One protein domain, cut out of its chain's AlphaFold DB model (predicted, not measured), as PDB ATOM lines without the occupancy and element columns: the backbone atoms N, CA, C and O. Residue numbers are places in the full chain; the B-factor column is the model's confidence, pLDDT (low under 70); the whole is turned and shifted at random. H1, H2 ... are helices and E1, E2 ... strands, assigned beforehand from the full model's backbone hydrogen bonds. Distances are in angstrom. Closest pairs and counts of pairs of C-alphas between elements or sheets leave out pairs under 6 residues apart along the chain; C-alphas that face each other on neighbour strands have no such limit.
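This is residues 2 to 88 of the 270 residues of the protein "DZF domain-containing protein" of Oikopleura dioica (UniProt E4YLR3). A curled, strongly twisted sheet has H1 along E3 and E2 on one face and H2 across E1 and E4 on the other: three layers. The class is mixed, helices and strands; the sheet, E1 E4 E3 E2, is mixed too. Only just compact, close to loose, with radius of gyration of the C-alphas 14.2 A, the 87 printed residues span 43 by 32 by 18 A.

Find E1, residues 2 to 5, from C-alpha 2 at (-44.045, 1.332, 21.895). Then come H1, 11 to 24, E2, 30 to 35, E3, 39 to 46, E4, 49 to 59, 32.1 A long, and H2, 73 to 88, ending at (-57.925, -0.502, 15.518).

E2, E3 and E4 form a meander of antiparallel neighbours: see N 34 and O 41, N 42 and O 53, both 2.8 A. E1 is parallel to E4, N 3 and O 56 at 2.8 A. Thr 58 and Thr 76, closest C-alphas of E4 and H2, are at 4.7 A.

The printed part has no cut; residues 63 to 68, in the long link, are under pLDDT 70.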
ATOM      1  N   VAL A   2     -44.096   2.659  21.263       92.94
ATOM      2  CA  VAL A   2     -44.045   1.332  21.895       92.94
ATOM      3  C   VAL A   2     -43.005   0.466  21.182       92.94
ATOM      4  O   VAL A   2     -43.018   0.371  19.956       92.94
ATOM      5  N   LEU A   3     -42.095  -0.140  21.944       92.19
ATOM      6  CA  LEU A   3     -41.047  -1.038  21.465       92.19
ATOM      7  C   LEU A   3     -41.424  -2.489  21.773       92.19
ATOM      8  O   LEU A   3     -41.631  -2.852  22.933       92.19
ATOM      9  N   PHE A   4     -41.487  -3.307  20.721       91.25
ATOM     10  CA  PHE A   4     -41.803  -4.729  20.813       91.25
ATOM     11  C   PHE A   4     -40.548  -5.577  20.982       91.25
ATOM     12  O   PHE A   4     -39.660  -5.577  20.129       91.25
ATOM     13  N   PHE A   5     -40.528  -6.372  22.045       89.62
ATOM     14  CA  PHE A   5     -39.509  -7.381  22.289       89.62
ATOM     15  C   PHE A   5     -40.052  -8.784  22.031       89.62
ATOM     16  O   PHE A   5     -41.256  -9.037  22.088       89.62
ATOM     17  N   LYS A   6     -39.130  -9.707  21.738       87.75
ATOM     18  CA  LYS A   6     -39.448 -11.123  21.502       87.75
ATOM     19  C   LYS A   6     -39.978 -11.826  22.756       87.75
ATOM     20  O   LYS A   6     -40.735 -12.776  22.631       87.75
ATOM     21  N   SER A   7     -39.566 -11.366  23.931       87.19
ATOM     22  CA  SER A   7     -39.949 -11.892  25.242       87.19
ATOM     23  C   SER A   7     -40.267 -10.739  26.187       87.19
ATOM     24  O   SER A   7     -39.951  -9.586  25.872       87.19
ATOM     25  N   GLN A   8     -40.851 -11.044  27.348       88.56
ATOM     26  CA  GLN A   8     -41.165 -10.027  28.345       88.56
ATOM     27  C   GLN A   8     -39.910  -9.217  28.715       88.56
ATOM     28  O   GLN A   8     -38.861  -9.799  29.017       88.56
ATOM     29  N   PRO A   9     -39.972  -7.875  28.623       90.62
ATOM     30  CA  PRO A   9     -38.815  -7.031  28.867       90.62
ATOM     31  C   PRO A   9     -38.411  -7.072  30.345       90.62
ATOM     32  O   PRO A   9     -39.250  -7.168  31.239       90.62
ATOM     33  N   THR A  10     -37.106  -6.970  30.596       92.06
ATOM     34  CA  THR A  10     -36.509  -7.026  31.939       92.06
ATOM     35  C   THR A  10     -35.922  -5.679  32.351       92.06
ATOM     36  O   THR A  10     -35.619  -4.821  31.516       92.06
ATOM     37  N   GLN A  11     -35.679  -5.504  33.651       92.06
ATOM     38  CA  GLN A  11     -34.967  -4.339  34.185       92.06
ATOM     39  C   GLN A  11     -33.553  -4.214  33.593       92.06
ATOM     40  O   GLN A  11     -33.102  -3.112  33.286       92.06
ATOM     41  N   SER A  12     -32.861  -5.336  33.373       91.94
ATOM     42  CA  SER A  12     -31.529  -5.352  32.752       91.94
ATOM     43  C   SER A  12     -31.558  -4.814  31.322       91.94
ATOM     44  O   SER A  12     -30.716  -3.996  30.953       91.94
ATOM     45  N   LEU A  13     -32.559  -5.220  30.536       91.62
ATOM     46  CA  LEU A  13     -32.768  -4.711  29.184       91.62
ATOM     47  C   LEU A  13     -33.062  -3.206  29.196       91.62
ATOM     48  O   LEU A  13     -32.458  -2.461  28.429       91.62
ATOM     49  N   LYS A  14     -33.926  -2.741  30.109       93.50
ATOM     50  CA  LYS A  14     -34.209  -1.309  30.277       93.50
ATOM     51  C   LYS A  14     -32.937  -0.514  30.581       93.50
ATOM     52  O   LYS A  14     -32.683   0.490  29.921       93.50
ATOM     53  N   LYS A  15     -32.100  -0.984  31.512       93.44
ATOM     54  CA  LYS A  15     -30.808  -0.351  31.834       93.44
ATOM     55  C   LYS A  15     -29.864  -0.311  30.630       93.44
ATOM     56  O   LYS A  15     -29.170   0.683  30.428       93.44
ATOM     57  N   GLN A  16     -29.852  -1.361  29.811       93.12
ATOM     58  CA  GLN A  16     -29.069  -1.384  28.577       93.12
ATOM     59  C   GLN A  16     -29.569  -0.344  27.565       93.12
ATOM     60  O   GLN A  16     -28.753   0.368  26.977       93.12
ATOM     61  N   VAL A  17     -30.889  -0.224  27.388       92.94
ATOM     62  CA  VAL A  17     -31.493   0.813  26.539       92.94
ATOM     63  C   VAL A  17     -31.132   2.200  27.068       92.94
ATOM     64  O   VAL A  17     -30.621   3.007  26.303       92.94
ATOM     65  N   LEU A  18     -31.292   2.449  28.372       93.69
ATOM     66  CA  LEU A  18     -30.965   3.730  29.009       93.69
ATOM     67  C   LEU A  18     -29.498   4.135  28.793       93.69
ATOM     68  O   LEU A  18     -29.206   5.295  28.532       93.69
ATOM     69  N   LYS A  19     -28.572   3.171  28.843       94.00
ATOM     70  CA  LYS A  19     -27.146   3.408  28.584       94.00
ATOM     71  C   LYS A  19     -26.842   3.684  27.107       94.00
ATOM     72  O   LYS A  19     -25.934   4.450  26.802       94.00
ATOM     73  N   THR A  20     -27.551   3.021  26.196       93.94
ATOM     74  CA  THR A  20     -27.245   3.056  24.756       93.94
ATOM     75  C   THR A  20     -27.912   4.238  24.060       93.94
ATOM     76  O   THR A  20     -27.302   4.879  23.208       93.94
ATOM     77  N   LEU A  21     -29.148   4.562  24.440       92.69
ATOM     78  CA  LEU A  21     -29.990   5.538  23.753       92.69
ATOM     79  C   LEU A  21     -29.355   6.938  23.637       92.69
ATOM     80  O   LEU A  21     -29.388   7.474  22.531       92.69
ATOM     81  N   PRO A  22     -28.682   7.500  24.667       92.19
ATOM     82  CA  PRO A  22     -28.010   8.798  24.545       92.19
ATOM     83  C   PRO A  22     -26.931   8.837  23.459       92.19
ATOM     84  O   PRO A  22     -26.687   9.879  22.867       92.19
ATOM     85  N   SER A  23     -26.286   7.699  23.171       92.19
ATOM     86  CA  SER A  23     -25.266   7.609  22.117       92.19
ATOM     87  C   SER A  23     -25.846   7.491  20.705       92.19
ATOM     88  O   SER A  23     -25.123   7.693  19.733       92.19
ATOM     89  N   CYS A  24     -27.135   7.161  20.591       91.19
ATOM     90  CA  CYS A  24     -27.854   7.056  19.323       91.19
ATOM     91  C   CYS A  24     -28.573   8.355  18.941       91.19
ATOM     92  O   CYS A  24     -28.990   8.495  17.794       91.19
ATOM     93  N   ILE A  25     -28.765   9.269  19.897       89.81
ATOM     94  CA  ILE A  25     -29.382  10.571  19.656       89.81
ATOM     95  C   ILE A  25     -28.344  11.488  19.005       89.81
ATOM     96  O   ILE A  25     -27.194  11.552  19.445       89.81
ATOM     97  N   ASP A  26     -28.754  12.193  17.949       86.50
ATOM     98  CA  ASP A  26     -27.897  13.191  17.316       86.50
ATOM     99  C   ASP A  26     -27.563  14.301  18.320       86.50
ATOM    100  O   ASP A  26     -28.447  14.911  18.925       86.50
ATOM    101  N   LYS A  27     -26.263  14.556  18.488       86.06
ATOM    102  CA  LYS A  27     -25.717  15.526  19.443       86.06
ATOM    103  C   LYS A  27     -26.104  16.965  19.112       86.06
ATOM    104  O   LYS A  27     -25.891  17.839  19.947       86.06
ATOM    105  N   THR A  28     -26.636  17.226  17.916       85.75
ATOM    106  CA  THR A  28     -27.202  18.533  17.566       85.75
ATOM    107  C   THR A  28     -28.475  18.850  18.343       85.75
ATOM    108  O   THR A  28     -28.820  20.022  18.467       85.75
ATOM    109  N   TYR A  29     -29.182  17.838  18.857       85.81
ATOM    110  CA  TYR A  29     -30.383  18.038  19.659       85.81
ATOM    111  C   TYR A  29     -30.055  18.004  21.149       85.81
ATOM    112  O   TYR A  29     -29.392  17.088  21.640       85.81
ATOM    113  N   ASN A  30     -30.574  18.983  21.889       87.56
ATOM    114  CA  ASN A  30     -30.465  19.027  23.341       87.56
ATOM    115  C   ASN A  30     -31.539  18.130  23.974       87.56
ATOM    116  O   ASN A  30     -32.548  18.620  24.480       87.56
ATOM    117  N   LEU A  31     -31.355  16.810  23.874       92.06
ATOM    118  CA  LEU A  31     -32.280  15.812  24.412       92.06
ATOM    119  C   LEU A  31     -31.622  15.006  25.538       92.06
ATOM    120  O   LEU A  31     -30.561  14.404  25.365       92.06
ATOM    121  N   GLY A  32     -32.295  14.962  26.682       92.00
ATOM    122  CA  GLY A  32     -32.012  14.081  27.803       92.00
ATOM    123  C   GLY A  32     -32.762  12.754  27.701       92.00
ATOM    124  O   GLY A  32     -33.734  12.605  26.956       92.00
ATOM    125  N   VAL A  33     -32.291  11.776  28.473       95.00
ATOM    126  CA  VAL A  33     -32.927  10.464  28.605       95.00
ATOM    127  C   VAL A  33     -33.101  10.141  30.086       95.00
ATOM    128  O   VAL A  33     -32.128  10.101  30.835       95.00
ATOM    129  N   GLU A  34     -34.336   9.870  30.492       94.50
ATOM    130  CA  GLU A  34     -34.730   9.584  31.869       94.50
ATOM    131  C   GLU A  34     -35.339   8.181  31.996       94.50
ATOM    132  O   GLU A  34     -36.026   7.675  31.099       94.50
ATOM    133  N   GLU A  35     -35.091   7.537  33.136       94.25
ATOM    134  CA  GLU A  35     -35.668   6.234  33.459       94.25
ATOM    135  C   GLU A  35     -37.130   6.377  33.914       94.25
ATOM    136  O   GLU A  35     -37.456   7.225  34.739       94.25
ATOM    137  N   GLY A  36     -38.014   5.516  33.404       90.69
ATOM    138  CA  GLY A  36     -39.354   5.291  33.952       90.69
ATOM    139  C   GLY A  36     -39.555   3.829  34.356       90.69
ATOM    140  O   GLY A  36     -38.687   2.986  34.123       90.69
ATOM    141  N   ASP A  37     -40.717   3.493  34.920       87.50
ATOM    142  CA  ASP A  37     -40.977   2.155  35.485       87.50
ATOM    143  C   ASP A  37     -40.838   1.030  34.447       87.50
ATOM    144  O   ASP A  37     -39.932   0.196  34.536       87.50
ATOM    145  N   ALA A  38     -41.687   1.067  33.412       90.75
ATOM    146  CA  ALA A  38     -41.650   0.184  32.240       90.75
ATOM    147  C   ALA A  38     -41.414   0.958  30.928       90.75
ATOM    148  O   ALA A  38     -41.883   0.578  29.851       90.75
ATOM    149  N   SER A  39     -40.729   2.096  31.026       94.44
ATOM    150  CA  SER A  39     -40.485   2.987  29.895       94.44
ATOM    151  C   SER A  39     -39.180   3.758  30.052       94.44
ATOM    152  O   SER A  39     -38.567   3.754  31.116       94.44
ATOM    153  N   VAL A  40     -38.771   4.427  28.981       95.56
ATOM    154  CA  VAL A  40     -37.715   5.446  28.980       95.56
ATOM    155  C   VAL A  40     -38.303   6.725  28.395       95.56
ATOM    156  O   VAL A  40     -39.024   6.668  27.398       95.56
ATOM    157  N   LEU A  41     -38.041   7.869  29.018       95.62
ATOM    158  CA  LEU A  41     -38.477   9.175  28.532       95.62
ATOM    159  C   LEU A  41     -37.304   9.869  27.842       95.62
ATOM    160  O   LEU A  41     -36.239  10.007  28.426       95.62
ATOM    161  N   ILE A  42     -37.511  10.304  26.605       95.00
ATOM    162  CA  ILE A  42     -36.626  11.232  25.904       95.00
ATOM    163  C   ILE A  42     -37.287  12.605  25.996       95.00
ATOM    164  O   ILE A  42     -38.449  12.745  25.603       95.00
ATOM    165  N   SER A  43     -36.590  13.602  26.517       95.69
ATOM    166  CA  SER A  43     -37.134  14.947  26.723       95.69
ATOM    167  C   SER A  43     -36.095  16.016  26.415       95.69
ATOM    168  O   SER A  43     -34.902  15.790  26.577       95.69
ATOM    169  N   GLY A  44     -36.531  17.184  25.960       93.19
ATOM    170  CA  GLY A  44     -35.650  18.321  25.710       93.19
ATOM    171  C   GLY A  44     -36.313  19.337  24.798       93.19
ATOM    172  O   GLY A  44     -37.535  19.475  24.830       93.19
ATOM    173  N   GLU A  45     -35.521  20.019  23.979       91.75
ATOM    174  CA  GLU A  45     -36.004  21.089  23.104       91.75
ATOM    175  C   GLU A  45     -35.570  20.868  21.654       91.75
ATOM    176  O   GLU A  45     -34.409  20.562  21.366       91.75
ATOM    177  N   ILE A  46     -36.516  21.029  20.728       88.94
ATOM    178  CA  ILE A  46     -36.277  21.032  19.283       88.94
ATOM    179  C   ILE A  46     -36.943  22.290  18.734       88.94
ATOM    180  O   ILE A  46     -38.137  22.472  18.923       88.94
ATOM    181  N   LEU A  47     -36.178  23.156  18.062       88.19
ATOM    182  CA  LEU A  47     -36.688  24.414  17.492       88.19
ATOM    183  C   LEU A  47     -37.422  25.307  18.520       88.19
ATOM    184  O   LEU A  47     -38.434  25.914  18.197       88.19
ATOM    185  N   ASN A  48     -36.898  25.396  19.749       86.94
ATOM    186  CA  ASN A  48     -37.496  26.115  20.890       86.94
ATOM    187  C   ASN A  48     -38.846  25.558  21.377       86.94
ATOM    188  O   ASN A  48     -39.508  26.188  22.200       86.94
ATOM    189  N   GLU A  49     -39.247  24.373  20.921       90.56
ATOM    190  CA  GLU A  49     -40.419  23.674  21.433       90.56
ATOM    191  C   GLU A  49     -39.996  22.521  22.344       90.56
ATOM    192  O   GLU A  49     -39.098  21.733  22.023       90.56
ATOM    193  N   ALA A  50     -40.663  22.407  23.493       91.38
ATOM    194  CA  ALA A  50     -40.442  21.308  24.417       91.38
ATOM    195  C   ALA A  50     -40.943  19.994  23.802       91.38
ATOM    196  O   ALA A  50     -42.141  19.799  23.585       91.38
ATOM    197  N   VAL A  51     -40.033  19.049  23.579       92.69
ATOM    198  CA  VAL A  51     -40.344  17.729  23.025       92.69
ATOM    199  C   VAL A  51     -40.229  16.674  24.113       92.69
ATOM    200  O   VAL A  51     -39.267  16.636  24.879       92.69
ATOM    201  N   ARG A  52     -41.222  15.780  24.174       93.81
ATOM    202  CA  ARG A  52     -41.242  14.627  25.079       93.81
ATOM    203  C   ARG A  52     -41.704  13.385  24.326       93.81
ATOM    204  O   ARG A  52     -42.822  13.334  23.823       93.81
ATOM    205  N   CYS A  53     -40.868  12.356  24.288       93.31
ATOM    206  CA  CYS A  53     -41.181  11.062  23.697       93.31
ATOM    207  C   CYS A  53     -40.946   9.950  24.717       93.31
ATOM    208  O   CYS A  53     -39.819   9.685  25.126       93.31
ATOM    209  N   ARG A  54     -42.017   9.260  25.113       94.75
ATOM    210  CA  ARG A  54     -41.922   8.088  25.987       94.75
ATOM    211  C   ARG A  54     -41.844   6.809  25.153       94.75
ATOM    212  O   ARG A  54     -42.717   6.547  24.320       94.75
ATOM    213  N   LEU A  55     -40.805   6.017  25.385       94.94
ATOM    214  CA  LEU A  55     -40.598   4.686  24.827       94.94
ATOM    215  C   LEU A  55     -41.110   3.646  25.823       94.94
ATOM    216  O   LEU A  55     -40.464   3.379  26.832       94.94
ATOM    217  N   HIS A  56     -42.273   3.069  25.552       94.69
ATOM    218  CA  HIS A  56     -42.834   1.991  26.359       94.69
ATOM    219  C   HIS A  56     -42.319   0.638  25.883       94.69
ATOM    220  O   HIS A  56     -42.230   0.403  24.678       94.69
ATOM    221  N   PHE A  57     -42.018  -0.264  26.809       93.81
ATOM    222  CA  PHE A  57     -41.555  -1.607  26.476       93.81
ATOM    223  C   PHE A  57     -42.701  -2.611  26.590       93.81
ATOM    224  O   PHE A  57     -43.452  -2.592  27.562       93.81
ATOM    225  N   THR A  58     -42.836  -3.505  25.613       93.38
ATOM    226  CA  THR A  58     -43.835  -4.580  25.664       93.38
ATOM    227  C   THR A  58     -43.422  -5.790  24.820       93.38
ATOM    228  O   THR A  58     -42.426  -5.756  24.097       93.38
ATOM    229  N   CYS A  59     -44.187  -6.873  24.903       90.38
ATOM    230  CA  CYS A  59     -44.061  -8.072  24.081       90.38
ATOM    231  C   CYS A  59     -45.456  -8.616  23.746       90.38
ATOM    232  O   CYS A  59     -46.453  -8.168  24.307       90.38
ATOM    233  N   LYS A  60     -45.539  -9.573  22.814       86.00
ATOM    234  CA  LYS A  60     -46.826 -10.205  22.470       86.00
ATOM    235  C   LYS A  60     -47.337 -11.116  23.589       86.00
ATOM    236  O   LYS A  60     -48.511 -11.040  23.931       86.00
ATOM    237  N   ASP A  61     -46.438 -11.910  24.169       83.06
ATOM    238  CA  ASP A  61     -46.774 -12.937  25.156       83.06
ATOM    239  C   ASP A  61     -46.222 -12.541  26.530       83.06
ATOM    240  O   ASP A  61     -45.039 -12.718  26.813       83.06
ATOM    241  N   ILE A  62     -47.074 -11.953  27.373       76.44
ATOM    242  CA  ILE A  62     -46.714 -11.487  28.731       76.44
ATOM    243  C   ILE A  62     -46.782 -12.640  29.752       76.44
ATOM    244  O   ILE A  62     -46.256 -12.548  30.852       76.44
ATOM    245  N   THR A  63     -47.391 -13.768  29.382       66.94
ATOM    246  CA  THR A  63     -47.540 -14.964  30.228       66.94
ATOM    247  C   THR A  63     -46.341 -15.909  30.167       66.94
ATOM    248  O   THR A  63     -46.306 -16.919  30.872       66.94
ATOM    249  N   ALA A  64     -45.356 -15.609  29.318       54.94
ATOM    250  CA  ALA A  64     -44.230 -16.484  29.070       54.94
ATOM    251  C   ALA A  64     -42.999 -16.024  29.872       54.94
ATOM    252  O   ALA A  64     -42.416 -14.982  29.581       54.94
ATOM    253  N   PHE A  65     -42.575 -16.886  30.804       57.12
ATOM    254  CA  PHE A  65     -41.236 -17.006  31.409       57.12
ATOM    255  C   PHE A  65     -40.998 -16.467  32.832       57.12
ATOM    256  O   PHE A  65     -41.276 -15.329  33.184       57.12
ATOM    257  N   SER A  66     -40.354 -17.331  33.626       54.38
ATOM    258  CA  SER A  66     -39.881 -17.126  34.998       54.38
ATOM    259  C   SER A  66     -38.494 -16.466  35.046       54.38
ATOM    260  O   SER A  66     -37.576 -16.993  35.678       54.38
ATOM    261  N   SER A  67     -38.274 -15.367  34.321       62.38
ATOM    262  CA  SER A  67     -37.004 -14.650  34.487       62.38
ATOM    263  C   SER A  67     -37.058 -13.783  35.740       62.38
ATOM    264  O   SER A  67     -38.041 -13.078  35.961       62.38
ATOM    265  N   GLU A  68     -35.996 -13.778  36.538       68.88
ATOM    266  CA  GLU A  68     -35.837 -12.784  37.597       68.88
ATOM    267  C   GLU A  68     -35.724 -11.373  36.976       68.88
ATOM    268  O   GLU A  68     -35.074 -11.186  35.946       68.88
ATOM    269  N   ASN A  69     -36.333 -10.365  37.613       83.38
ATOM    270  CA  ASN A  69     -36.293  -8.943  37.219       83.38
ATOM    271  C   ASN A  69     -37.083  -8.546  35.953       83.38
ATOM    272  O   ASN A  69     -36.623  -7.711  35.164       83.38
ATOM    273  N   LEU A  70     -38.282  -9.096  35.764       88.12
ATOM    274  CA  LEU A  70     -39.232  -8.631  34.742       88.12
ATOM    275  C   LEU A  70     -39.697  -7.189  35.001       88.12
ATOM    276  O   LEU A  70     -39.764  -6.734  36.146       88.12
ATOM    277  N   LEU A  71     -40.029  -6.464  33.931       88.38
ATOM    278  CA  LEU A  71     -40.785  -5.218  34.053       88.38
ATOM    279  C   LEU A  71     -42.234  -5.513  34.496       88.38
ATOM    280  O   LEU A  71     -42.743  -6.599  34.195       88.38
ATOM    281  N   PRO A  72     -42.910  -4.557  35.163       87.69
ATOM    282  CA  PRO A  72     -44.287  -4.736  35.625       87.69
ATOM    283  C   PRO A  72     -45.238  -5.194  34.503       87.69
ATOM    284  O   PRO A  72     -45.307  -4.592  33.422       87.69
ATOM    285  N   ALA A  73     -45.930  -6.314  34.735       86.31
ATOM    286  CA  ALA A  73     -46.781  -6.970  33.738       86.31
ATOM    287  C   ALA A  73     -48.004  -6.116  33.361       86.31
ATOM    288  O   ALA A  73     -48.399  -6.066  32.200       86.31
ATOM    289  N   ASP A  74     -48.557  -5.389  34.325       87.75
ATOM    290  CA  ASP A  74     -49.631  -4.412  34.154       87.75
ATOM    291  C   ASP A  74     -49.233  -3.279  33.193       87.75
ATOM    292  O   ASP A  74     -49.960  -2.981  32.245       87.75
ATOM    293  N   LEU A  75     -48.041  -2.697  33.361       88.44
ATOM    294  CA  LEU A  75     -47.561  -1.602  32.512       88.44
ATOM    295  C   LEU A  75     -47.203  -2.069  31.097       88.44
ATOM    296  O   LEU A  75     -47.474  -1.375  30.108       88.44
ATOM    297  N   THR A  76     -46.595  -3.250  30.979       89.06
ATOM    298  CA  THR A  76     -46.271  -3.852  29.676       89.06
ATOM    299  C   THR A  76     -47.542  -4.278  28.931       89.06
ATOM    300  O   THR A  76     -47.638  -4.035  27.724       89.06
ATOM    301  N   SER A  77     -48.548  -4.803  29.639       88.62
ATOM    302  CA  SER A  77     -49.873  -5.139  29.095       88.62
ATOM    303  C   SER A  77     -50.638  -3.900  28.649       88.62
ATOM    304  O   SER A  77     -51.090  -3.831  27.507       88.62
ATOM    305  N   SER A  78     -50.671  -2.858  29.482       89.56
ATOM    306  CA  SER A  78     -51.254  -1.562  29.124       89.56
ATOM    307  C   SER A  78     -50.623  -1.000  27.845       89.56
ATOM    308  O   SER A  78     -51.322  -0.580  26.924       89.56
ATOM    309  N   SER A  79     -49.297  -1.092  27.711       92.00
ATOM    310  CA  SER A  79     -48.586  -0.651  26.503       92.00
ATOM    311  C   SER A  79     -48.961  -1.470  25.258       92.00
ATOM    312  O   SER A  79     -49.110  -0.902  24.176       92.00
ATOM    313  N   LEU A  80     -49.157  -2.787  25.396       91.38
ATOM    314  CA  LEU A  80     -49.660  -3.642  24.315       91.38
ATOM    315  C   LEU A  80     -51.087  -3.247  23.919       91.38
ATOM    316  O   LEU A  80     -51.392  -3.149  22.729       91.38
ATOM    317  N   GLN A  81     -51.943  -2.981  24.903       90.81
ATOM    318  CA  GLN A  81     -53.317  -2.551  24.675       90.81
ATOM    319  C   GLN A  81     -53.360  -1.228  23.905       90.81
ATOM    320  O   GLN A  81     -54.096  -1.127  22.928       90.81
ATOM    321  N   GLN A  82     -52.504  -0.256  24.236       91.75
ATOM    322  CA  GLN A  82     -52.390   0.995  23.473       91.75
ATOM    323  C   GLN A  82     -52.023   0.761  21.999       91.75
ATOM    324  O   GLN A  82     -52.550   1.440  21.121       91.75
ATOM    325  N   VAL A  83     -51.172  -0.229  21.693       92.75
ATOM    326  CA  VAL A  83     -50.874  -0.591  20.294       92.75
ATOM    327  C   VAL A  83     -52.096  -1.185  19.604       92.75
ATOM    328  O   VAL A  83     -52.381  -0.826  18.463       92.75
ATOM    329  N   ARG A  84     -52.830  -2.080  20.275       92.75
ATOM    330  CA  ARG A  84     -54.056  -2.657  19.707       92.75
ATOM    331  C   ARG A  84     -55.086  -1.566  19.409       92.75
ATOM    332  O   ARG A  84     -55.614  -1.540  18.302       92.75
ATOM    333  N   ARG A  85     -55.282  -0.622  20.336       93.75
ATOM    334  CA  ARG A  85     -56.148   0.562  20.170       93.75
ATOM    335  C   ARG A  85     -55.724   1.426  18.986       93.75
ATOM    336  O   ARG A  85     -56.554   1.767  18.149       93.75
ATOM    337  N   ALA A  86     -54.430   1.728  18.873       92.31
ATOM    338  CA  ALA A  86     -53.893   2.512  17.763       92.31
ATOM    339  C   ALA A  86     -54.090   1.815  16.405       92.31
ATOM    340  O   ALA A  86     -54.463   2.465  15.430       92.31
ATOM    341  N   ASN A  87     -53.878   0.496  16.344       92.12
ATOM    342  CA  ASN A  87     -54.112  -0.292  15.133       92.12
ATOM    343  C   ASN A  87     -55.597  -0.333  14.761       92.12
ATOM    344  O   ASN A  87     -55.925  -0.127  13.598       92.12
ATOM    345  N   PHE A  88     -56.482  -0.548  15.737       91.75
ATOM    346  CA  PHE A  88     -57.925  -0.502  15.518       91.75
ATOM    347  C   PHE A  88     -58.355   0.855  14.962       91.75
ATOM    348  O   PHE A  88     -59.011   0.916  13.932       91.75
TER     349      PHE A  88